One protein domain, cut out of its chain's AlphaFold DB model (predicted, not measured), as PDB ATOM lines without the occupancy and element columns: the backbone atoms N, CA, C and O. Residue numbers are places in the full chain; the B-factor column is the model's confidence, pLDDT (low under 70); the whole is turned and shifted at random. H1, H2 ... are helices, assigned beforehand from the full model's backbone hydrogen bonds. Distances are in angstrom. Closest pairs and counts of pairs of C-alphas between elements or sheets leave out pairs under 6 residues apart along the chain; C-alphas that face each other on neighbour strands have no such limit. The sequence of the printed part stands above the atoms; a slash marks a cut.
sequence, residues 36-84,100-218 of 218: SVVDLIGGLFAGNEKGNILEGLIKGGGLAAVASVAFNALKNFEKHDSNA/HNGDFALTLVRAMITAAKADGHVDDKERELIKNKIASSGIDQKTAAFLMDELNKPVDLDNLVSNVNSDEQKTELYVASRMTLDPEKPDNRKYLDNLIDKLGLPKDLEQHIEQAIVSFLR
ATOM      1  N   SER A  36     -50.913 -28.108  95.393       63.94
ATOM      2  CA  SER A  36     -52.299 -28.101  95.896       63.94
ATOM      3  C   SER A  36     -53.268 -28.740  94.888       63.94
ATOM      4  O   SER A  36     -53.042 -28.688  93.677       63.94
ATOM      5  N   VAL A  37     -54.387 -29.315  95.354       61.44
ATOM      6  CA  VAL A  37     -55.423 -29.890  94.463       61.44
ATOM      7  C   VAL A  37     -55.979 -28.825  93.517       61.44
ATOM      8  O   VAL A  37     -56.263 -29.109  92.354       61.44
ATOM      9  N   VAL A  38     -56.089 -27.584  94.006       59.59
ATOM     10  CA  VAL A  38     -56.492 -26.410  93.225       59.59
ATOM     11  C   VAL A  38     -55.471 -26.089  92.140       59.59
ATOM     12  O   VAL A  38     -55.896 -25.718  91.056       59.59
ATOM     13  N   ASP A  39     -54.169 -26.245  92.385       63.72
ATOM     14  CA  ASP A  39     -53.120 -26.040  91.378       63.72
ATOM     15  C   ASP A  39     -53.014 -27.214  90.402       63.72
ATOM     16  O   ASP A  39     -52.751 -26.988  89.227       63.72
ATOM     17  N   LEU A  40     -53.281 -28.452  90.830       61.00
ATOM     18  CA  LEU A  40     -53.367 -29.610  89.934       61.00
ATOM     19  C   LEU A  40     -54.535 -29.448  88.963       61.00
ATOM     20  O   LEU A  40     -54.354 -29.504  87.755       61.00
ATOM     21  N   ILE A  41     -55.736 -29.219  89.488       59.09
ATOM     22  CA  ILE A  41     -56.948 -28.937  88.708       59.09
ATOM     23  C   ILE A  41     -56.754 -27.629  87.941       59.09
ATOM     24  O   ILE A  41     -57.066 -27.520  86.763       59.09
ATOM     25  N   GLY A  42     -56.165 -26.634  88.586       56.03
ATOM     26  CA  GLY A  42     -55.836 -25.329  88.043       56.03
ATOM     27  C   GLY A  42     -54.892 -25.402  86.856       56.03
ATOM     28  O   GLY A  42     -55.156 -24.701  85.893       56.03
ATOM     29  N   GLY A  43     -53.866 -26.248  86.904       57.41
ATOM     30  CA  GLY A  43     -52.866 -26.492  85.865       57.41
ATOM     31  C   GLY A  43     -53.332 -27.490  84.807       57.41
ATOM     32  O   GLY A  43     -53.069 -27.284  83.628       57.41
ATOM     33  N   LEU A  44     -54.129 -28.491  85.191       51.72
ATOM     34  CA  LEU A  44     -54.859 -29.364  84.267       51.72
ATOM     35  C   LEU A  44     -55.876 -28.563  83.436       51.72
ATOM     36  O   LEU A  44     -56.168 -28.934  82.302       51.72
ATOM     37  N   PHE A  45     -56.400 -27.458  83.985       49.34
ATOM     38  CA  PHE A  45     -57.468 -26.650  83.388       49.34
ATOM     39  C   PHE A  45     -57.090 -25.190  83.054       49.34
ATOM     40  O   PHE A  45     -57.947 -24.424  82.609       49.34
ATOM     41  N   ALA A  46     -55.846 -24.750  83.270       49.66
ATOM     42  CA  ALA A  46     -55.372 -23.418  82.886       49.66
ATOM     43  C   ALA A  46     -54.946 -23.467  81.423       49.66
ATOM     44  O   ALA A  46     -53.873 -23.955  81.085       49.66
ATOM     45  N   GLY A  47     -55.835 -22.983  80.561       42.00
ATOM     46  CA  GLY A  47     -55.627 -22.953  79.127       42.00
ATOM     47  C   GLY A  47     -54.368 -22.192  78.722       42.00
ATOM     48  O   GLY A  47     -54.204 -21.018  79.048       42.00
ATOM     49  N   ASN A  48     -53.555 -22.839  77.892       37.16
ATOM     50  CA  ASN A  48     -52.961 -22.118  76.782       37.16
ATOM     51  C   ASN A  48     -54.060 -21.909  75.739       37.16
ATOM     52  O   ASN A  48     -54.789 -22.831  75.369       37.16
ATOM     53  N   GLU A  49     -54.212 -20.667  75.302       37.22
ATOM     54  CA  GLU A  49     -55.147 -20.281  74.258       37.22
ATOM     55  C   GLU A  49     -54.896 -21.138  73.004       37.22
ATOM     56  O   GLU A  49     -53.810 -21.087  72.426       37.22
ATOM     57  N   LYS A  50     -55.929 -21.889  72.588       41.41
ATOM     58  CA  LYS A  50     -55.990 -22.913  71.517       41.41
ATOM     59  C   LYS A  50     -55.772 -24.354  72.000       41.41
ATOM     60  O   LYS A  50     -54.682 -24.903  71.890       41.41
ATOM     61  N   GLY A  51     -56.873 -25.011  72.359       35.84
ATOM     62  CA  GLY A  51     -56.956 -26.472  72.368       35.84
ATOM     63  C   GLY A  51     -57.302 -27.040  73.733       35.84
ATOM     64  O   GLY A  51     -56.668 -26.752  74.738       35.84
ATOM     65  N   ASN A  52     -58.349 -27.846  73.737       43.88
ATOM     66  CA  ASN A  52     -58.946 -28.491  74.886       43.88
ATOM     67  C   ASN A  52     -57.945 -29.193  75.813       43.88
ATOM     68  O   ASN A  52     -57.130 -29.974  75.355       43.88
ATOM     69  N   ILE A  53     -58.109 -29.028  77.125       42.91
ATOM     70  CA  ILE A  53     -57.409 -29.713  78.244       42.91
ATOM     71  C   ILE A  53     -57.324 -31.241  78.112       42.91
ATOM     72  O   ILE A  53     -56.431 -31.920  78.598       42.91
ATOM     73  N   LEU A  54     -58.285 -31.764  77.386       42.00
ATOM     74  CA  LEU A  54     -58.555 -33.155  77.165       42.00
ATOM     75  C   LEU A  54     -57.843 -33.618  75.918       42.00
ATOM     76  O   LEU A  54     -57.069 -34.556  75.933       42.00
ATOM     77  N   GLU A  55     -57.955 -32.810  74.875       37.62
ATOM     78  CA  GLU A  55     -57.072 -32.856  73.733       37.62
ATOM     79  C   GLU A  55     -55.603 -32.650  74.158       37.62
ATOM     80  O   GLU A  55     -54.735 -33.236  73.545       37.62
ATOM     81  N   GLY A  56     -55.288 -31.963  75.260       42.12
ATOM     82  CA  GLY A  56     -53.960 -31.904  75.886       42.12
ATOM     83  C   GLY A  56     -53.601 -33.141  76.725       42.12
ATOM     84  O   GLY A  56     -52.443 -33.527  76.796       42.12
ATOM     85  N   LEU A  57     -54.580 -33.834  77.299       46.59
ATOM     86  CA  LEU A  57     -54.383 -35.092  78.026       46.59
ATOM     87  C   LEU A  57     -54.280 -36.310  77.077       46.59
ATOM     88  O   LEU A  57     -53.635 -37.301  77.419       46.59
ATOM     89  N   ILE A  58     -54.866 -36.204  75.876       43.03
ATOM     90  CA  ILE A  58     -55.114 -37.298  74.910       43.03
ATOM     91  C   ILE A  58     -54.371 -37.092  73.593       43.03
ATOM     92  O   ILE A  58     -53.825 -38.045  73.054       43.03
ATOM     93  N   LYS A  59     -54.318 -35.861  73.068       38.72
ATOM     94  CA  LYS A  59     -53.430 -35.473  71.953       38.72
ATOM     95  C   LYS A  59     -52.150 -34.772  72.432       38.72
ATOM     96  O   LYS A  59     -51.163 -34.803  71.709       38.72
ATOM     97  N   GLY A  60     -52.145 -34.178  73.629       43.78
ATOM     98  CA  GLY A  60     -50.965 -33.589  74.285       43.78
ATOM     99  C   GLY A  60     -50.256 -34.522  75.279       43.78
ATOM    100  O   GLY A  60     -49.216 -34.162  75.815       43.78
ATOM    101  N   GLY A  61     -50.773 -35.739  75.477       50.25
ATOM    102  CA  GLY A  61     -49.991 -36.853  75.994       50.25
ATOM    103  C   GLY A  61     -49.839 -36.977  77.512       50.25
ATOM    104  O   GLY A  61     -48.858 -37.569  77.927       50.25
ATOM    105  N   GLY A  62     -50.755 -36.489  78.355       58.75
ATOM    106  CA  GLY A  62     -50.626 -36.641  79.819       58.75
ATOM    107  C   GLY A  62     -50.988 -38.037  80.365       58.75
ATOM    108  O   GLY A  62     -50.205 -38.612  81.113       58.75
ATOM    109  N   LEU A  63     -52.107 -38.646  79.946       66.19
ATOM    110  CA  LEU A  63     -52.381 -40.064  80.272       66.19
ATOM    111  C   LEU A  63     -51.409 -40.987  79.534       66.19
ATOM    112  O   LEU A  63     -50.917 -41.960  80.090       66.19
ATOM    113  N   ALA A  64     -51.070 -40.616  78.300       68.38
ATOM    114  CA  ALA A  64     -50.016 -41.256  77.529       68.38
ATOM    115  C   ALA A  64     -48.649 -41.171  78.233       68.38
ATOM    116  O   ALA A  64     -47.885 -42.125  78.195       68.38
ATOM    117  N   ALA A  65     -48.340 -40.056  78.900       72.69
ATOM    118  CA  ALA A  65     -47.122 -39.888  79.686       72.69
ATOM    119  C   ALA A  65     -47.133 -40.776  80.928       72.69
ATOM    120  O   ALA A  65     -46.137 -41.432  81.203       72.69
ATOM    121  N   VAL A  66     -48.255 -40.849  81.648       78.88
ATOM    122  CA  VAL A  66     -48.400 -41.789  82.772       78.88
ATOM    123  C   VAL A  66     -48.171 -43.222  82.289       78.88
ATOM    124  O   VAL A  66     -47.363 -43.939  82.876       78.88
ATOM    125  N   ALA A  67     -48.816 -43.612  81.190       78.94
ATOM    126  CA  ALA A  67     -48.683 -44.941  80.603       78.94
ATOM    127  C   ALA A  67     -47.249 -45.229  80.121       78.94
ATOM    128  O   ALA A  67     -46.716 -46.304  80.390       78.94
ATOM    129  N   SER A  68     -46.574 -44.275  79.468       75.94
ATOM    130  CA  SER A  68     -45.192 -44.458  78.997       75.94
ATOM    131  C   SER A  68     -44.186 -44.541  80.144       75.94
ATOM    132  O   SER A  68     -43.274 -45.366  80.096       75.94
ATOM    133  N   VAL A  69     -44.364 -43.735  81.194       82.94
ATOM    134  CA  VAL A  69     -43.546 -43.784  82.411       82.94
ATOM    135  C   VAL A  69     -43.745 -45.117  83.129       82.94
ATOM    136  O   VAL A  69     -42.762 -45.789  83.441       82.94
ATOM    137  N   ALA A  70     -44.996 -45.538  83.335       84.44
ATOM    138  CA  ALA A  70     -45.322 -46.813  83.969       84.44
ATOM    139  C   ALA A  70     -44.753 -48.003  83.191       84.44
ATOM    140  O   ALA A  70     -44.117 -48.885  83.767       84.44
ATOM    141  N   PHE A  71     -44.915 -47.998  81.869       83.00
ATOM    142  CA  PHE A  71     -44.385 -49.039  81.000       83.00
ATOM    143  C   PHE A  71     -42.857 -49.100  81.029       83.00
ATOM    144  O   PHE A  71     -42.284 -50.183  81.135       83.00
ATOM    145  N   ASN A  72     -42.178 -47.949  80.969       83.25
ATOM    146  CA  ASN A  72     -40.720 -47.902  81.054       83.25
ATOM    147  C   ASN A  72     -40.217 -48.425  82.408       83.25
ATOM    148  O   ASN A  72     -39.266 -49.207  82.443       83.25
ATOM    149  N   ALA A  73     -40.892 -48.056  83.501       85.25
ATOM    150  CA  ALA A  73     -40.571 -48.537  84.839       85.25
ATOM    151  C   ALA A  73     -40.709 -50.064  84.950       85.25
ATOM    152  O   ALA A  73     -39.762 -50.723  85.381       85.25
ATOM    153  N   LEU A  74     -41.827 -50.636  84.483       84.31
ATOM    154  CA  LEU A  74     -42.037 -52.090  84.452       84.31
ATOM    155  C   LEU A  74     -40.985 -52.804  83.599       84.31
ATOM    156  O   LEU A  74     -40.342 -53.742  84.063       84.31
ATOM    157  N   LYS A  75     -40.740 -52.315  82.380       84.94
ATOM    158  CA  LYS A  75     -39.768 -52.895  81.441       84.94
ATOM    159  C   LYS A  75     -38.344 -52.905  82.002       84.94
ATOM    160  O   LYS A  75     -37.587 -53.838  81.731       84.94
ATOM    161  N   ASN A  76     -37.951 -51.875  82.753       83.94
ATOM    162  CA  ASN A  76     -36.629 -51.816  83.387       83.94
ATOM    163  C   ASN A  76     -36.560 -52.699  84.641       83.94
ATOM    164  O   ASN A  76     -35.534 -53.341  84.868       83.94
ATOM    165  N   PHE A  77     -37.655 -52.781  85.403       85.81
ATOM    166  CA  PHE A  77     -37.779 -53.666  86.560       85.81
ATOM    167  C   PHE A  77     -37.643 -55.144  86.165       85.81
ATOM    168  O   PHE A  77     -36.824 -55.857  86.740       85.81
ATOM    169  N   GLU A  78     -38.337 -55.594  85.116       85.31
ATOM    170  CA  GLU A  78     -38.216 -56.971  84.601       85.31
ATOM    171  C   GLU A  78     -36.783 -57.313  84.168       85.31
ATOM    172  O   GLU A  78     -36.282 -58.419  84.394       85.31
ATOM    173  N   LYS A  79     -36.089 -56.342  83.567       83.56
ATOM    174  CA  LYS A  79     -34.695 -56.488  83.133       83.56
ATOM    175  C   LYS A  79     -33.689 -56.443  84.285       83.56
ATOM    176  O   LYS A  79     -32.504 -56.642  84.025       83.56
ATOM    177  N   HIS A  80     -34.138 -56.199  85.523       74.94
ATOM    178  CA  HIS A  80     -33.292 -55.899  86.683       74.94
ATOM    179  C   HIS A  80     -32.265 -54.794  86.381       74.94
ATOM    180  O   HIS A  80     -31.149 -54.798  86.904       74.94
ATOM    181  N   ASP A  81     -32.622 -53.861  85.498       70.06
ATOM    182  CA  ASP A  81     -31.729 -52.788  85.090       70.06
ATOM    183  C   ASP A  81     -31.935 -51.599  86.025       70.06
ATOM    184  O   ASP A  81     -32.867 -50.805  85.880       70.06
ATOM    185  N   SER A  82     -31.069 -51.493  87.033       60.19
ATOM    186  CA  SER A  82     -31.057 -50.367  87.976       60.19
ATOM    187  C   SER A  82     -30.578 -49.057  87.333       60.19
ATOM    188  O   SER A  82     -30.558 -48.019  87.995       60.19
ATOM    189  N   ASN A  83     -30.153 -49.101  86.065       56.53
ATOM    190  CA  ASN A  83     -29.640 -47.976  85.299       56.53
ATOM    191  C   ASN A  83     -30.693 -47.540  84.266       56.53
ATOM    192  O   ASN A  83     -30.486 -47.618  83.055       56.53
ATOM    193  N   ALA A  84     -31.847 -47.061  84.746       55.00
ATOM    194  CA  ALA A  84     -32.950 -46.564  83.917       55.00
ATOM    195  C   ALA A  84     -32.636 -45.204  83.254       55.00
ATOM    196  O   ALA A  84     -33.388 -44.238  83.351       55.00
ATOM    197  N   HIS A 100     -56.718 -49.591  78.254       68.50
ATOM    198  CA  HIS A 100     -57.076 -48.165  78.352       68.50
ATOM    199  C   HIS A 100     -58.487 -47.890  77.841       68.50
ATOM    200  O   HIS A 100     -58.717 -47.097  76.924       68.50
ATOM    201  N   ASN A 101     -59.458 -48.550  78.457       70.75
ATOM    202  CA  ASN A 101     -60.860 -48.223  78.278       70.75
ATOM    203  C   ASN A 101     -61.257 -47.001  79.131       70.75
ATOM    204  O   ASN A 101     -60.503 -46.501  79.972       70.75
ATOM    205  N   GLY A 102     -62.468 -46.492  78.899       65.62
ATOM    206  CA  GLY A 102     -62.922 -45.277  79.572       65.62
ATOM    207  C   GLY A 102     -63.077 -45.395  81.083       65.62
ATOM    208  O   GLY A 102     -62.915 -44.411  81.807       65.62
ATOM    209  N   ASP A 103     -63.331 -46.605  81.563       74.31
ATOM    210  CA  ASP A 103     -63.511 -46.899  82.980       74.31
ATOM    211  C   ASP A 103     -62.162 -46.817  83.707       74.31
ATOM    212  O   ASP A 103     -62.060 -46.230  84.790       74.31
ATOM    213  N   PHE A 104     -61.098 -47.324  83.080       80.00
ATOM    214  CA  PHE A 104     -59.748 -47.239  83.620       80.00
ATOM    215  C   PHE A 104     -59.211 -45.803  83.617       80.00
ATOM    216  O   PHE A 104     -58.657 -45.349  84.617       80.00
ATOM    217  N   ALA A 105     -59.462 -45.026  82.562       74.56
ATOM    218  CA  ALA A 105     -59.080 -43.614  82.547       74.56
ATOM    219  C   ALA A 105     -59.759 -42.808  83.668       74.56
ATOM    220  O   ALA A 105     -59.121 -41.975  84.314       74.56
ATOM    221  N   LEU A 106     -61.034 -43.084  83.955       77.25
ATOM    222  CA  LEU A 106     -61.715 -42.475  85.100       77.25
ATOM    223  C   LEU A 106     -61.136 -42.951  86.430       77.25
ATOM    224  O   LEU A 106     -61.038 -42.158  87.364       77.25
ATOM    225  N   THR A 107     -60.693 -44.202  86.506       85.50
ATOM    226  CA  THR A 107     -59.976 -44.734  87.671       85.50
ATOM    227  C   THR A 107     -58.655 -43.993  87.903       85.50
ATOM    228  O   THR A 107     -58.371 -43.619  89.038       85.50
ATOM    229  N   LEU A 108     -57.897 -43.668  86.850       83.25
ATOM    230  CA  LEU A 108     -56.685 -42.843  86.957       83.25
ATOM    231  C   LEU A 108     -56.993 -41.423  87.448       83.25
ATOM    232  O   LEU A 108     -56.304 -40.914  88.329       83.25
ATOM    233  N   VAL A 109     -58.064 -40.799  86.952       80.94
ATOM    234  CA  VAL A 109     -58.499 -39.482  87.447       80.94
ATOM    235  C   VAL A 109     -58.889 -39.544  88.926       80.94
ATOM    236  O   VAL A 109     -58.485 -38.679  89.703       80.94
ATOM    237  N   ARG A 110     -59.626 -40.580  89.349       85.69
ATOM    238  CA  ARG A 110     -59.934 -40.806  90.771       85.69
ATOM    239  C   ARG A 110     -58.669 -40.983  91.600       85.69
ATOM    240  O   ARG A 110     -58.602 -40.436  92.698       85.69
ATOM    241  N   ALA A 111     -57.675 -41.700  91.080       89.12
ATOM    242  CA  ALA A 111     -56.393 -41.897  91.743       89.12
ATOM    243  C   ALA A 111     -55.678 -40.568  91.978       89.12
ATOM    244  O   ALA A 111     -55.286 -40.284  93.104       89.12
ATOM    245  N   MET A 112     -55.601 -39.714  90.954       84.44
ATOM    246  CA  MET A 112     -55.011 -38.378  91.067       84.44
ATOM    247  C   MET A 112     -55.761 -37.514  92.088       84.44
ATOM    248  O   MET A 112     -55.136 -36.916  92.955       84.44
ATOM    249  N   ILE A 113     -57.099 -37.491  92.063       82.50
ATOM    250  CA  ILE A 113     -57.902 -36.734  93.045       82.50
ATOM    251  C   ILE A 113     -57.672 -37.260  94.467       82.50
ATOM    252  O   ILE A 113     -57.496 -36.482  95.403       82.50
ATOM    253  N   THR A 114     -57.679 -38.580  94.635       86.38
ATOM    254  CA  THR A 114     -57.487 -39.247  95.927       86.38
ATOM    255  C   THR A 114     -56.084 -38.998  96.474       86.38
ATOM    256  O   THR A 114     -55.941 -38.699  97.658       86.38
ATOM    257  N   ALA A 115     -55.077 -39.033  95.602       85.81
ATOM    258  CA  ALA A 115     -53.699 -38.692  95.918       85.81
ATOM    259  C   ALA A 115     -53.591 -37.224  96.329       85.81
ATOM    260  O   ALA A 115     -53.082 -36.931  97.400       85.81
ATOM    261  N   ALA A 116     -54.169 -36.302  95.561       80.00
ATOM    262  CA  ALA A 116     -54.161 -34.877  95.883       80.00
ATOM    263  C   ALA A 116     -54.805 -34.571  97.257       80.00
ATOM    264  O   ALA A 116     -54.430 -33.607  97.911       80.00
ATOM    265  N   LYS A 117     -55.730 -35.420  97.726       81.19
ATOM    266  CA  LYS A 117     -56.382 -35.335  99.049       81.19
ATOM    267  C   LYS A 117     -55.588 -35.984 100.192       81.19
ATOM    268  O   LYS A 117     -56.055 -35.957 101.332       81.19
ATOM    269  N   ALA A 118     -54.444 -36.610  99.917       80.81
ATOM    270  CA  ALA A 118     -53.702 -37.421 100.884       80.81
ATOM    271  C   ALA A 118     -53.192 -36.635 102.103       80.81
ATOM    272  O   ALA A 118     -53.138 -37.200 103.194       80.81
ATOM    273  N   ASP A 119     -52.874 -35.346 101.951       72.69
ATOM    274  CA  ASP A 119     -52.459 -34.474 103.062       72.69
ATOM    275  C   ASP A 119     -53.640 -33.945 103.908       72.69
ATOM    276  O   ASP A 119     -53.471 -33.157 104.846       72.69
ATOM    277  N   GLY A 120     -54.847 -34.447 103.634       63.50
ATOM    278  CA  GLY A 120     -56.002 -34.348 104.518       63.50
ATOM    279  C   GLY A 120     -56.766 -33.032 104.443       63.50
ATOM    280  O   GLY A 120     -57.721 -32.866 105.205       63.50
ATOM    281  N   HIS A 121     -56.411 -32.120 103.537       60.22
ATOM    282  CA  HIS A 121     -57.073 -30.824 103.437       60.22
ATOM    283  C   HIS A 121     -57.460 -30.538 101.987       60.22
ATOM    284  O   HIS A 121     -56.657 -30.109 101.175       60.22
ATOM    285  N   VAL A 122     -58.729 -30.806 101.679       66.00
ATOM    286  CA  VAL A 122     -59.446 -30.024 100.670       66.00
ATOM    287  C   VAL A 122     -60.524 -29.281 101.435       66.00
ATOM    288  O   VAL A 122     -61.598 -29.834 101.711       66.00
ATOM    289  N   ASP A 123     -60.187 -28.073 101.870       68.00
ATOM    290  CA  ASP A 123     -61.102 -27.229 102.626       68.00
ATOM    291  C   ASP A 123     -62.216 -26.659 101.728       68.00
ATOM    292  O   ASP A 123     -62.200 -26.775 100.499       68.00
ATOM    293  N   ASP A 124     -63.239 -26.056 102.335       73.31
ATOM    294  CA  ASP A 124     -64.385 -25.546 101.576       73.31
ATOM    295  C   ASP A 124     -64.008 -24.428 100.585       73.31
ATOM    296  O   ASP A 124     -64.685 -24.266  99.566       73.31
ATOM    297  N   LYS A 125     -62.906 -23.699 100.822       67.00
ATOM    298  CA  LYS A 125     -62.402 -22.688  99.881       67.00
ATOM    299  C   LYS A 125     -61.740 -23.359  98.687       67.00
ATOM    300  O   LYS A 125     -62.003 -22.968  97.552       67.00
ATOM    301  N   GLU A 126     -60.927 -24.384  98.914       70.69
ATOM    302  CA  GLU A 126     -60.322 -25.181  97.846       70.69
ATOM    303  C   GLU A 126     -61.397 -25.851  96.988       70.69
ATOM    304  O   GLU A 126     -61.325 -25.803  95.758       70.69
ATOM    305  N   ARG A 127     -62.464 -26.374  97.606       75.25
ATOM    306  CA  ARG A 127     -63.631 -26.911  96.881       75.25
ATOM    307  C   ARG A 127     -64.293 -25.863  95.995       75.25
ATOM    308  O   ARG A 127     -64.622 -26.155  94.844       75.25
ATOM    309  N   GLU A 128     -64.498 -24.654  96.510       73.75
ATOM    310  CA  GLU A 128     -65.103 -23.562  95.749       73.75
ATOM    311  C   GLU A 128     -64.213 -23.128  94.573       73.75
ATOM    312  O   GLU A 128     -64.702 -22.949  93.455       73.75
ATOM    313  N   LEU A 129     -62.898 -23.047  94.785       70.44
ATOM    314  CA  LEU A 129     -61.928 -22.740  93.733       70.44
ATOM    315  C   LEU A 129     -61.921 -23.809  92.635       70.44
ATOM    316  O   LEU A 129     -62.000 -23.478  91.449       70.44
ATOM    317  N   ILE A 130     -61.909 -25.087  93.017       71.62
ATOM    318  CA  ILE A 130     -61.988 -26.215  92.083       71.62
ATOM    319  C   ILE A 130     -63.301 -26.174  91.292       71.62
ATOM    320  O   ILE A 130     -63.300 -26.352  90.071       71.62
ATOM    321  N   LYS A 131     -64.421 -25.871  91.956       75.44
ATOM    322  CA  LYS A 131     -65.735 -25.727  91.316       75.44
ATOM    323  C   LYS A 131     -65.748 -24.616  90.279       75.44
ATOM    324  O   LYS A 131     -66.217 -24.835  89.163       75.44
ATOM    325  N   ASN A 132     -65.193 -23.457  90.616       71.50
ATOM    326  CA  ASN A 132     -65.091 -22.333  89.692       71.50
ATOM    327  C   ASN A 132     -64.174 -22.659  88.505       71.50
ATOM    328  O   ASN A 132     -64.478 -22.282  87.371       71.50
ATOM    329  N   LYS A 133     -63.091 -23.413  88.737       66.31
ATOM    330  CA  LYS A 133     -62.184 -23.854  87.673       66.31
ATOM    331  C   LYS A 133     -62.853 -24.841  86.717       66.31
ATOM    332  O   LYS A 133     -62.760 -24.646  85.511       66.31
ATOM    333  N   ILE A 134     -63.574 -25.832  87.243       68.75
ATOM    334  CA  ILE A 134     -64.337 -26.806  86.446       68.75
ATOM    335  C   ILE A 134     -65.457 -26.115  85.654       68.75
ATOM    336  O   ILE A 134     -65.670 -26.426  84.488       68.75
ATOM    337  N   ALA A 135     -66.140 -25.132  86.246       69.50
ATOM    338  CA  ALA A 135     -67.148 -24.348  85.531       69.50
ATOM    339  C   ALA A 135     -66.545 -23.499  84.393       69.50
ATOM    340  O   ALA A 135     -67.211 -23.244  83.395       69.50
ATOM    341  N   SER A 136     -65.283 -23.078  84.533       64.81
ATOM    342  CA  SER A 136     -64.580 -22.239  83.552       64.81
ATOM    343  C   SER A 136     -63.805 -23.037  82.493       64.81
ATOM    344  O   SER A 136     -63.284 -22.438  81.557       64.81
ATOM    345  N   SER A 137     -63.687 -24.363  82.629       59.91
ATOM    346  CA  SER A 137     -62.832 -25.202  81.774       59.91
ATOM    347  C   SER A 137     -63.534 -25.772  80.538       59.91
ATOM    348  O   SER A 137     -62.891 -26.443  79.733       59.91
ATOM    349  N   GLY A 138     -64.836 -25.509  80.371       60.94
ATOM    350  CA  GLY A 138     -65.624 -26.011  79.238       60.94
ATOM    351  C   GLY A 138     -65.900 -27.519  79.285       60.94
ATOM    352  O   GLY A 138     -66.257 -28.103  78.268       60.94
ATOM    353  N   ILE A 139     -65.714 -28.157  80.446       63.62
ATOM    354  CA  ILE A 139     -66.050 -29.568  80.669       63.62
ATOM    355  C   ILE A 139     -67.573 -29.730  80.719       63.62
ATOM    356  O   ILE A 139     -68.266 -28.906  81.320       63.62
ATOM    357  N   ASP A 140     -68.091 -30.817  80.137       63.16
ATOM    358  CA  ASP A 140     -69.518 -31.140  80.214       63.16
ATOM    359  C   ASP A 140     -70.002 -31.259  81.669       63.16
ATOM    360  O   ASP A 140     -69.298 -31.731  82.571       63.16
ATOM    361  N   GLN A 141     -71.256 -30.873  81.894       70.44
ATOM    362  CA  GLN A 141     -71.874 -30.840  83.215       70.44
ATOM    363  C   GLN A 141     -71.842 -32.202  83.933       70.44
ATOM    364  O   GLN A 141     -71.744 -32.239  85.163       70.44
ATOM    365  N   LYS A 142     -71.901 -33.326  83.207       68.62
ATOM    366  CA  LYS A 142     -71.841 -34.671  83.802       68.62
ATOM    367  C   LYS A 142     -70.455 -34.996  84.338       68.62
ATOM    368  O   LYS A 142     -70.339 -35.517  85.446       68.62
ATOM    369  N   THR A 143     -69.413 -34.660  83.587       67.56
ATOM    370  CA  THR A 143     -68.021 -34.866  84.002       67.56
ATOM    371  C   THR A 143     -67.659 -33.922  85.145       67.56
ATOM    372  O   THR A 143     -67.053 -34.344  86.127       67.56
ATOM    373  N   ALA A 144     -68.129 -32.674  85.096       71.12
ATOM    374  CA  ALA A 144     -68.017 -31.738  86.211       71.12
ATOM    375  C   ALA A 144     -68.679 -32.278  87.492       71.12
ATOM    376  O   ALA A 144     -68.085 -32.225  88.570       71.12
ATOM    377  N   ALA A 145     -69.888 -32.840  87.379       79.94
ATOM    378  CA  ALA A 145     -70.596 -33.447  88.504       79.94
ATOM    379  C   ALA A 145     -69.861 -34.676  89.064       79.94
ATOM    380  O   ALA A 145     -69.798 -34.834  90.280       79.94
ATOM    381  N   PHE A 146     -69.266 -35.504  88.202       80.56
ATOM    382  CA  PHE A 146     -68.432 -36.634  88.619       80.56
ATOM    383  C   PHE A 146     -67.211 -36.184  89.430       80.56
ATOM    384  O   PHE A 146     -66.972 -36.710  90.513       80.56
ATOM    385  N   LEU A 147     -66.463 -35.186  88.943       77.69
ATOM    386  CA  LEU A 147     -65.282 -34.665  89.643       77.69
ATOM    387  C   LEU A 147     -65.660 -34.076  91.009       77.69
ATOM    388  O   LEU A 147     -64.978 -34.321  92.001       77.69
ATOM    389  N   MET A 148     -66.775 -33.342  91.069       81.44
ATOM    390  CA  MET A 148     -67.326 -32.801  92.315       81.44
ATOM    391  C   MET A 148     -67.729 -33.899  93.303       81.44
ATOM    392  O   MET A 148     -67.429 -33.794  94.491       81.44
ATOM    393  N   ASP A 149     -68.407 -34.944  92.835       85.25
ATOM    394  CA  ASP A 149     -68.783 -36.093  93.664       85.25
ATOM    395  C   ASP A 149     -67.535 -36.786  94.233       85.25
ATOM    396  O   ASP A 149     -67.452 -37.045  95.432       85.25
ATOM    397  N   GLU A 150     -66.512 -36.990  93.402       83.56
ATOM    398  CA  GLU A 150     -65.262 -37.632  93.810       83.56
ATOM    399  C   GLU A 150     -64.456 -36.805  94.826       83.56
ATOM    400  O   GLU A 150     -63.891 -37.338  95.788       83.56
ATOM    401  N   LEU A 151     -64.443 -35.478  94.675       80.31
ATOM    402  CA  LEU A 151     -63.812 -34.573  95.641       80.31
ATOM    403  C   LEU A 151     -64.477 -34.637  97.019       80.31
ATOM    404  O   LEU A 151     -63.782 -34.534  98.029       80.31
ATOM    405  N   ASN A 152     -65.793 -34.859  97.067       83.19
ATOM    406  CA  ASN A 152     -66.559 -34.945  98.313       83.19
ATOM    407  C   ASN A 152     -66.471 -36.310  99.007       83.19
ATOM    408  O   ASN A 152     -66.794 -36.411 100.193       83.19
ATOM    409  N   LYS A 153     -66.038 -37.363  98.306       83.56
ATOM    410  CA  LYS A 153     -65.856 -38.688  98.916       83.56
ATOM    411  C   LYS A 153     -64.707 -38.686  99.926       83.56
ATOM    412  O   LYS A 153     -63.760 -37.921  99.770       83.56
ATOM    413  N   PRO A 154     -64.721 -39.544 100.953       82.00
ATOM    414  CA  PRO A 154     -63.508 -39.822 101.718       82.00
ATOM    415  C   PRO A 154     -62.443 -40.490 100.828       82.00
ATOM    416  O   PRO A 154     -62.764 -41.058  99.787       82.00
ATOM    417  N   VAL A 155     -61.171 -40.410 101.227       82.69
ATOM    418  CA  VAL A 155     -60.085 -41.174 100.586       82.69
ATOM    419  C   VAL A 155     -60.321 -42.665 100.843       82.69
ATOM    420  O   VAL A 155     -60.314 -43.094 101.995       82.69
ATOM    421  N   ASP A 156     -60.534 -43.438  99.777       86.81
ATOM    422  CA  ASP A 156     -60.788 -44.883  99.828       86.81
ATOM    423  C   ASP A 156     -59.869 -45.617  98.840       86.81
ATOM    424  O   ASP A 156     -60.164 -45.773  97.652       86.81
ATOM    425  N   LEU A 157     -58.713 -46.047  99.350       89.62
ATOM    426  CA  LEU A 157     -57.729 -46.789  98.564       89.62
ATOM    427  C   LEU A 157     -58.208 -48.198  98.203       89.62
ATOM    428  O   LEU A 157     -57.816 -48.716  97.162       89.62
ATOM    429  N   ASP A 158     -59.047 -48.821  99.033       90.38
ATOM    430  CA  ASP A 158     -59.555 -50.171  98.775       90.38
ATOM    431  C   ASP A 158     -60.503 -50.170  97.577       90.38
ATOM    432  O   ASP A 158     -60.384 -51.013  96.684       90.38
ATOM    433  N   ASN A 159     -61.386 -49.169  97.502       88.75
ATOM    434  CA  ASN A 159     -62.216 -48.971  96.322       88.75
ATOM    435  C   ASN A 159     -61.356 -48.724  95.080       88.75
ATOM    436  O   ASN A 159     -61.577 -49.360  94.052       88.75
ATOM    437  N   LEU A 160     -60.349 -47.856  95.173       89.12
ATOM    438  CA  LEU A 160     -59.502 -47.520  94.032       89.12
ATOM    439  C   LEU A 160     -58.763 -48.749  93.477       89.12
ATOM    440  O   LEU A 160     -58.823 -49.012  92.276       89.12
ATOM    441  N   VAL A 161     -58.142 -49.537  94.355       92.75
ATOM    442  CA  VAL A 161     -57.389 -50.749  93.992       92.75
ATOM    443  C   VAL A 161     -58.303 -51.840  93.429       92.75
ATOM    444  O   VAL A 161     -57.895 -52.577  92.538       92.75
ATOM    445  N   SER A 162     -59.562 -51.917  93.868       90.81
ATOM    446  CA  SER A 162     -60.522 -52.887  93.318       90.81
ATOM    447  C   SER A 162     -60.903 -52.640  91.847       90.81
ATOM    448  O   SER A 162     -61.450 -53.533  91.206       90.81
ATOM    449  N   ASN A 163     -60.615 -51.449  91.306       87.25
ATOM    450  CA  ASN A 163     -60.921 -51.079  89.918       87.25
ATOM    451  C   ASN A 163     -59.769 -51.368  88.933       87.25
ATOM    452  O   ASN A 163     -59.911 -51.082  87.743       87.25
ATOM    453  N   VAL A 164     -58.639 -51.923  89.392       90.69
ATOM    454  CA  VAL A 164     -57.496 -52.290  88.539       90.69
ATOM    455  C   VAL A 164     -57.256 -53.794  88.563       90.69
ATOM    456  O   VAL A 164     -57.302 -54.426  89.615       90.69
ATOM    457  N   ASN A 165     -57.008 -54.381  87.390       86.12
ATOM    458  CA  ASN A 165     -56.999 -55.840  87.230       86.12
ATOM    459  C   ASN A 165     -55.650 -56.410  86.775       86.12
ATOM    460  O   ASN A 165     -55.400 -57.593  86.991       86.12
ATOM    461  N   SER A 166     -54.788 -55.596  86.161       89.38
ATOM    462  CA  SER A 166     -53.478 -56.022  85.658       89.38
ATOM    463  C   SER A 166     -52.336 -55.290  86.360       89.38
ATOM    464  O   SER A 166     -52.537 -54.225  86.951       89.38
ATOM    465  N   ASP A 167     -51.131 -55.853  86.303       88.44
ATOM    466  CA  ASP A 167     -49.950 -55.236  86.916       88.44
ATOM    467  C   ASP A 167     -49.543 -53.940  86.200       88.44
ATOM    468  O   ASP A 167     -49.085 -52.991  86.843       88.44
ATOM    469  N   GLU A 168     -49.843 -53.825  84.906       87.44
ATOM    470  CA  GLU A 168     -49.733 -52.583  84.140       87.44
ATOM    471  C   GLU A 168     -50.698 -51.517  84.670       87.44
ATOM    472  O   GLU A 168     -50.266 -50.416  85.007       87.44
ATOM    473  N   GLN A 169     -51.985 -51.851  84.837       90.50
ATOM    474  CA  GLN A 169     -52.983 -50.913  85.366       90.50
ATOM    475  C   GLN A 169     -52.651 -50.457  86.790       90.50
ATOM    476  O   GLN A 169     -52.814 -49.281  87.121       90.50
ATOM    477  N   LYS A 170     -52.158 -51.368  87.635       93.62
ATOM    478  CA  LYS A 170     -51.699 -51.039  88.990       93.62
ATOM    479  C   LYS A 170     -50.508 -50.085  88.963       93.62
ATOM    480  O   LYS A 170     -50.491 -49.110  89.711       93.62
ATOM    481  N   THR A 171     -49.531 -50.346  88.095       91.62
ATOM    482  CA  THR A 171     -48.349 -49.487  87.951       91.62
ATOM    483  C   THR A 171     -48.749 -48.103  87.452       91.62
ATOM    484  O   THR A 171     -48.326 -47.104  88.027       91.62
ATOM    485  N   GLU A 172     -49.614 -48.015  86.444       89.62
ATOM    486  CA  GLU A 172     -50.126 -46.739  85.932       89.62
ATOM    487  C   GLU A 172     -50.895 -45.946  86.992       89.62
ATOM    488  O   GLU A 172     -50.693 -44.738  87.130       89.62
ATOM    489  N   LEU A 173     -51.725 -46.617  87.793       92.88
ATOM    490  CA  LEU A 173     -52.432 -46.002  88.914       92.88
ATOM    491  C   LEU A 173     -51.464 -45.433  89.964       92.88
ATOM    492  O   LEU A 173     -51.673 -44.323  90.473       92.88
ATOM    493  N   TYR A 174     -50.394 -46.172  90.272       93.69
ATOM    494  CA  TYR A 174     -49.345 -45.711  91.177       93.69
ATOM    495  C   TYR A 174     -48.603 -44.500  90.602       93.69
ATOM    496  O   TYR A 174     -48.484 -43.484  91.284       93.69
ATOM    497  N   VAL A 175     -48.174 -44.560  89.337       91.06
ATOM    498  CA  VAL A 175     -47.491 -43.453  88.643       91.06
ATOM    499  C   VAL A 175     -48.367 -42.202  88.614       91.06
ATOM    500  O   VAL A 175     -47.899 -41.127  88.989       91.06
ATOM    501  N   ALA A 176     -49.647 -42.329  88.250       88.12
ATOM    502  CA  ALA A 176     -50.604 -41.222  88.255       88.12
ATOM    503  C   ALA A 176     -50.687 -40.544  89.631       88.12
ATOM    504  O   ALA A 176     -50.628 -39.316  89.741       88.12
ATOM    505  N   SER A 177     -50.779 -41.349  90.690       90.69
ATOM    506  CA  SER A 177     -50.821 -40.856  92.068       90.69
ATOM    507  C   SER A 177     -49.504 -40.188  92.474       90.69
ATOM    508  O   SER A 177     -49.505 -39.100  93.045       90.69
ATOM    509  N   ARG A 178     -48.367 -40.804  92.135       88.62
ATOM    510  CA  ARG A 178     -47.030 -40.314  92.471       88.62
ATOM    511  C   ARG A 178     -46.696 -38.993  91.788       88.62
ATOM    512  O   ARG A 178     -46.132 -38.118  92.437       88.62
ATOM    513  N   MET A 179     -47.066 -38.828  90.518       82.88
ATOM    514  CA  MET A 179     -46.874 -37.575  89.772       82.88
ATOM    515  C   MET A 179     -47.763 -36.438  90.288       82.88
ATOM    516  O   MET A 179     -47.465 -35.271  90.049       82.88
ATOM    517  N   THR A 180     -48.840 -36.774  90.998       81.44
ATOM    518  CA  THR A 180     -49.748 -35.795  91.604       81.44
ATOM    519  C   THR A 180     -49.230 -35.271  92.947       81.44
ATOM    520  O   THR A 180     -49.561 -34.158  93.351       81.44
ATOM    521  N   LEU A 181     -48.423 -36.068  93.649       81.19
ATOM    522  CA  LEU A 181     -47.999 -35.799  95.017       81.19
ATOM    523  C   LEU A 181     -46.588 -35.225  95.117       81.19
ATOM    524  O   LEU A 181     -45.686 -35.584  94.364       81.19
ATOM    525  N   ASP A 182     -46.386 -34.415  96.155       79.31
ATOM    526  CA  ASP A 182     -45.057 -34.061  96.647       79.31
ATOM    527  C   ASP A 182     -44.487 -35.215  97.501       79.31
ATOM    528  O   ASP A 182     -45.019 -35.460  98.590       79.31
ATOM    529  N   PRO A 183     -43.433 -35.927  97.063       75.75
ATOM    530  CA  PRO A 183     -42.851 -37.056  97.799       75.75
ATOM    531  C   PRO A 183     -42.084 -36.633  99.061       75.75
ATOM    532  O   PRO A 183     -41.751 -37.473  99.902       75.75
ATOM    533  N   GLU A 184     -41.778 -35.344  99.219       78.81
ATOM    534  CA  GLU A 184     -41.045 -34.843 100.382       78.81
ATOM    535  C   GLU A 184     -41.959 -34.726 101.612       78.81
ATOM    536  O   GLU A 184     -41.488 -34.795 102.752       78.81
ATOM    537  N   LYS A 185     -43.279 -34.616 101.402       82.44
ATOM    538  CA  LYS A 185     -44.274 -34.551 102.480       82.44
ATOM    539  C   LYS A 185     -44.474 -35.931 103.143       82.44
ATOM    540  O   LYS A 185     -44.782 -36.902 102.447       82.44
ATOM    541  N   PRO A 186     -44.399 -36.038 104.487       86.12
ATOM    542  CA  PRO A 186     -44.583 -37.307 105.199       86.12
ATOM    543  C   PRO A 186     -45.937 -37.990 104.952       86.12
ATOM    544  O   PRO A 186     -45.976 -39.207 104.777       86.12
ATOM    545  N   ASP A 187     -47.031 -37.223 104.903       85.31
ATOM    546  CA  ASP A 187     -48.377 -37.772 104.677       85.31
ATOM    547  C   ASP A 187     -48.525 -38.357 103.267       85.31
ATOM    548  O   ASP A 187     -49.099 -39.433 103.092       85.31
ATOM    549  N   ASN A 188     -47.906 -37.715 102.273       87.75
ATOM    550  CA  ASN A 188     -47.886 -38.197 100.895       87.75
ATOM    551  C   ASN A 188     -47.064 -39.480 100.752       87.75
ATOM    552  O   ASN A 188     -47.498 -40.402 100.063       87.75
ATOM    553  N   ARG A 189     -45.915 -39.589 101.437       89.50
ATOM    554  CA  ARG A 189     -45.157 -40.852 101.472       89.50
ATOM    555  C   ARG A 189     -45.961 -41.973 102.096       89.50
ATOM    556  O   ARG A 189     -46.083 -43.033 101.503       89.50
ATOM    557  N   LYS A 190     -46.607 -41.707 103.233       90.88
ATOM    558  CA  LYS A 190     -47.486 -42.687 103.874       90.88
ATOM    559  C   LYS A 190     -48.633 -43.110 102.950       90.88
ATOM    560  O   LYS A 190     -49.025 -44.276 102.956       90.88
ATOM    561  N   TYR A 191     -49.202 -42.188 102.179       92.19
ATOM    562  CA  TYR A 191     -50.207 -42.519 101.171       92.19
ATOM    563  C   TYR A 191     -49.649 -43.460 100.095       92.19
ATOM    564  O   TYR A 191     -50.268 -44.486  99.817       92.19
ATOM    565  N   LEU A 192     -48.477 -43.147  99.535       92.50
ATOM    566  CA  LEU A 192     -47.824 -43.953  98.498       92.50
ATOM    567  C   LEU A 192     -47.419 -45.341  99.015       92.50
ATOM    568  O   LEU A 192     -47.719 -46.331  98.351       92.50
ATOM    569  N   ASP A 193     -46.877 -45.428 100.232       93.00
ATOM    570  CA  ASP A 193     -46.554 -46.690 100.914       93.00
ATOM    571  C   ASP A 193     -47.796 -47.589 101.054       93.00
ATOM    572  O   ASP A 193     -47.763 -48.785 100.767       93.00
ATOM    573  N   ASN A 194     -48.932 -47.012 101.460       93.44
ATOM    574  CA  ASN A 194     -50.182 -47.766 101.561       93.44
ATOM    575  C   ASN A 194     -50.716 -48.177 100.184       93.44
ATOM    576  O   ASN A 194     -51.308 -49.248 100.047       93.44
ATOM    577  N   LEU A 195     -50.548 -47.320  99.175       94.75
ATOM    578  CA  LEU A 195     -51.013 -47.583  97.821       94.75
ATOM    579  C   LEU A 195     -50.224 -48.733  97.181       94.75
ATOM    580  O   LEU A 195     -50.845 -49.660  96.665       94.75
ATOM    581  N   ILE A 196     -48.888 -48.713  97.250       93.62
ATOM    582  CA  ILE A 196     -48.044 -49.767  96.668       93.62
ATOM    583  C   ILE A 196     -48.301 -51.125  97.336       93.62
ATOM    584  O   ILE A 196     -48.468 -52.128  96.638       93.62
ATOM    585  N   ASP A 197     -48.455 -51.138  98.667       94.50
ATOM    586  CA  ASP A 197     -48.753 -52.348  99.438       94.50
ATOM    587  C   ASP A 197     -50.134 -52.923  99.067       94.50
ATOM    588  O   ASP A 197     -50.267 -54.133  98.865       94.50
ATOM    589  N   LYS A 198     -51.167 -52.080  98.912       95.00
ATOM    590  CA  LYS A 198     -52.516 -52.534  98.519       95.00
ATOM    591  C   LYS A 198     -52.589 -53.017  97.072       95.00
ATOM    592  O   LYS A 198     -53.313 -53.969  96.794       95.00
ATOM    593  N   LEU A 199     -51.846 -52.391  96.158       94.12
ATOM    594  CA  LEU A 199     -51.747 -52.849  94.769       94.12
ATOM    595  C   LEU A 199     -51.018 -54.200  94.661       94.12
ATOM    596  O   LEU A 199     -51.161 -54.898  93.654       94.12
ATOM    597  N   GLY A 200     -50.261 -54.588  95.692       93.25
ATOM    598  CA  GLY A 200     -49.437 -55.792  95.679       93.25
ATOM    599  C   GLY A 200     -48.248 -55.671  94.729       93.25
ATOM    600  O   GLY A 200     -47.801 -56.678  94.182       93.25
ATOM    601  N   LEU A 201     -47.770 -54.445  94.493       92.31
ATOM    602  CA  LEU A 201     -46.596 -54.198  93.663       92.31
ATOM    603  C   LEU A 201     -45.312 -54.418  94.485       92.31
ATOM    604  O   LEU A 201     -45.288 -54.117  95.682       92.31
ATOM    605  N   PRO A 202     -44.224 -54.925  93.879       90.94
ATOM    606  CA  PRO A 202     -42.940 -55.056  94.566       90.94
ATOM    607  C   PRO A 202     -42.411 -53.685  94.995       90.94
ATOM    608  O   PRO A 202     -42.380 -52.768  94.180       90.94
ATOM    609  N   LYS A 203     -41.919 -53.541  96.233       86.81
ATOM    610  CA  LYS A 203     -41.353 -52.256  96.697       86.81
ATOM    611  C   LYS A 203     -40.163 -51.793  95.854       86.81
ATOM    612  O   LYS A 203     -39.991 -50.602  95.634       86.81
ATOM    613  N   ASP A 204     -39.394 -52.731  95.307       87.38
ATOM    614  CA  ASP A 204     -38.267 -52.419  94.424       87.38
ATOM    615  C   ASP A 204     -38.716 -51.722  93.121       87.38
ATOM    616  O   ASP A 204     -37.960 -50.928  92.561       87.38
ATOM    617  N   LEU A 205     -39.963 -51.934  92.670       88.12
ATOM    618  CA  LEU A 205     -40.529 -51.257  91.497       88.12
ATOM    619  C   LEU A 205     -40.635 -49.739  91.704       88.12
ATOM    620  O   LEU A 205     -40.504 -48.984  90.741       88.12
ATOM    621  N   GLU A 206     -40.821 -49.276  92.942       87.69
ATOM    622  CA  GLU A 206     -40.920 -47.850  93.261       87.69
ATOM    623  C   GLU A 206     -39.685 -47.081  92.786       87.69
ATOM    624  O   GLU A 206     -39.806 -46.035  92.154       87.69
ATOM    625  N   GLN A 207     -38.488 -47.641  92.988       86.75
ATOM    626  CA  GLN A 207     -37.243 -47.009  92.547       86.75
ATOM    627  C   GLN A 207     -37.183 -46.861  91.023       86.75
ATOM    628  O   GLN A 207     -36.725 -45.834  90.519       86.75
ATOM    629  N   HIS A 208     -37.674 -47.853  90.278       86.81
ATOM    630  CA  HIS A 208     -37.742 -47.779  88.818       86.81
ATOM    631  C   HIS A 208     -38.772 -46.746  88.349       86.81
ATOM    632  O   HIS A 208     -38.524 -46.038  87.371       86.81
ATOM    633  N   ILE A 209     -39.896 -46.615  89.061       87.69
ATOM    634  CA  ILE A 209     -40.908 -45.587  88.800       87.69
ATOM    635  C   ILE A 209     -40.330 -44.188  89.029       87.69
ATOM    636  O   ILE A 209     -40.458 -43.329  88.157       87.69
ATOM    637  N   GLU A 210     -39.636 -43.964  90.145       86.19
ATOM    638  CA  GLU A 210     -38.980 -42.683  90.432       86.19
ATOM    639  C   GLU A 210     -37.980 -42.297  89.343       86.19
ATOM    640  O   GLU A 210     -37.991 -41.173  88.836       86.19
ATOM    641  N   GLN A 211     -37.137 -43.243  88.933       84.75
ATOM    642  CA  GLN A 211     -36.167 -43.008  87.868       84.75
ATOM    643  C   GLN A 211     -36.852 -42.679  86.537       84.75
ATOM    644  O   GLN A 211     -36.419 -41.756  85.842       84.75
ATOM    645  N   ALA A 212     -37.933 -43.384  86.196       82.56
ATOM    646  CA  ALA A 212     -38.704 -43.124  84.985       82.56
ATOM    647  C   ALA A 212     -39.356 -41.729  85.009       82.56
ATOM    648  O   ALA A 212     -39.288 -41.015  84.007       82.56
ATOM    649  N   ILE A 213     -39.904 -41.292  86.150       82.19
ATOM    650  CA  ILE A 213     -40.468 -39.942  86.322       82.19
ATOM    651  C   ILE A 213     -39.376 -38.873  86.177       82.19
ATOM    652  O   ILE A 213     -39.544 -37.911  85.429       82.19
ATOM    653  N   VAL A 214     -38.233 -39.037  86.850       81.88
ATOM    654  CA  VAL A 214     -37.114 -38.080  86.766       81.88
ATOM    655  C   VAL A 214     -36.551 -37.999  85.344       81.88
ATOM    656  O   VAL A 214     -36.220 -36.910  84.877       81.88
ATOM    657  N   SER A 215     -36.451 -39.134  84.648       76.81
ATOM    658  CA  SER A 215     -36.035 -39.207  83.241       76.81
ATOM    659  C   SER A 215     -37.021 -38.484  82.320       76.81
ATOM    660  O   SER A 215     -36.602 -37.773  81.411       76.81
ATOM    661  N   PHE A 216     -38.325 -38.621  82.579       71.94
ATOM    662  CA  PHE A 216     -39.382 -37.965  81.812       71.94
ATOM    663  C   PHE A 216     -39.387 -36.434  81.959       71.94
ATOM    664  O   PHE A 216     -39.712 -35.728  81.010       71.94
ATOM    665  N   LEU A 217     -39.024 -35.914  83.135       69.31
ATOM    666  CA  LEU A 217     -39.046 -34.476  83.438       69.31
ATOM    667  C   LEU A 217     -37.780 -33.710  83.003       69.31
ATOM    668  O   LEU A 217     -37.714 -32.496  83.205       69.31
ATOM    669  N   ARG A 218     -36.775 -34.395  82.444       63.75
ATOM    670  CA  ARG A 218     -35.504 -33.809  81.986       63.75
ATOM    671  C   ARG A 218     -35.519 -33.500  80.489       63.75
ATOM    672  O   ARG A 218     -35.033 -32.402  80.139       63.75
TER     673      ARG A 218
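AT A GLANCE: This is residues 36 to 84 and 100 to 218 of the 218 residues of the protein "Uncharacterized membrane protein YebE, DUF533 family" of Bartonella apis (UniProt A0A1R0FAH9). This is a compact body of helices: H4 and H8 lie in the middle, H1, H5 and H6 make one end, and H3 and H10 cross each other toward the opposite end. H9 packs along H8 with short H7 next to it, while H2 leads into H3, the longest helix, along another side of the body. The printed part has 168 residues with ten named helices, H1 to H10 in order along the chain, and no named strand; the class is all helix, and the packing is part aligned, part crossed. The whole is compact, with a radius of gyration of the C-alphas of 15.8 A and spans of 46 by 34 by 29 A.

HOW THE PARTS SIT: Start with H1, residues 37 to 44, and look across to H5, residues 124 to 136: they touch, closest at the C-alphas of Val 38 and Ile 130, 5.6 A, and run the same way at a shallow tilt of 16 degrees. H2, residues 53 to 58, touches H3, residues 62 to 78, only at the corner, closest at the C-alphas of Leu 57 and Leu 63, 5.8 A. H3 touches H8, residues 167 to 180, with the C-alphas of Ala 70 and Glu 172 closest at 5.2 A, at a steep tilt of 58 degrees, opposite ways. H3 also touches H10, residues 203 to 216, closest at the C-alphas of Ala 73 and His 208, 4.9 A, at a steep tilt of 49 degrees, opposite ways. Past the cut, look at H4, residues 102 to 116, the hub, which touches four other helices. H4 and H8 touch, closest at the C-alphas of Met 112 and Ser 177, 5.0 A, at a steep tilt of 40 degrees, the same way. With residues 113 to 116 alone H4 only just touches H1, with 3 pairs of C-alphas within 8 A, the closest being Val 37 and Ala 116 at 5.3 A. With residues 110 to 114 alone it touches residues 150 to 151 of H6, residues 141 to 152, closest at the C-alphas of Ile 113 and Leu 151, 6.8 A. H5 and H6 form a helical hairpin, closest at the C-alphas of Ile 134 and Ala 144, 6.2 A. H7, residues 157 to 162, touches H4, closest at the C-alphas of Ala 111 and Leu 160, 6.8 A. H8 and H9, residues 186 to 199, form a second helical hairpin at a shallow tilt of 10 degrees, closest at the C-alphas of Lys 170 and Leu 199, 6.1 A. H9 touches H7 with residues 195 to 199 alone, the C-alphas of Val 161 and Leu 199 being closest at 6.1 A. Among the pairs that are apart are H1 and H6, and H4 and H10. Every O i to N i+4 pair is within hydrogen-bond range in H1 to H9, and 8 of 10 are in H10.

IN THESE COORDINATES: Find C-alpha 37 at (-55.423, -29.890, 94.463), where H1 begins. Go on to C-alpha 62 at (-50.626, -36.641, 79.819); from there H3 runs 24.3 A to C-alpha 78. H4 is 21.2 A long, H5 18.3 A, H6 16.5 A, and H8 and H9 20.0 A each. H10 runs 20.7 A and ends at C-alpha 216, at (-39.382, -37.965, 81.812).

THE WHOLE: The C-alphas of Lys 79 and Lys 125 are the two farthest apart, 46.8 A. Residues 85 to 99 are not printed; C-alphas 84 and 100 are 24.8 A apart across this cut, on the link from H3 to H4. Of the links that are printed whole, H1 to H2 and H4 to H5 are short, and the others are tight. The mean pLDDT of the printed part is 75.5; look for values under 70 at residues 36 to 64 and 133 to 140, among others.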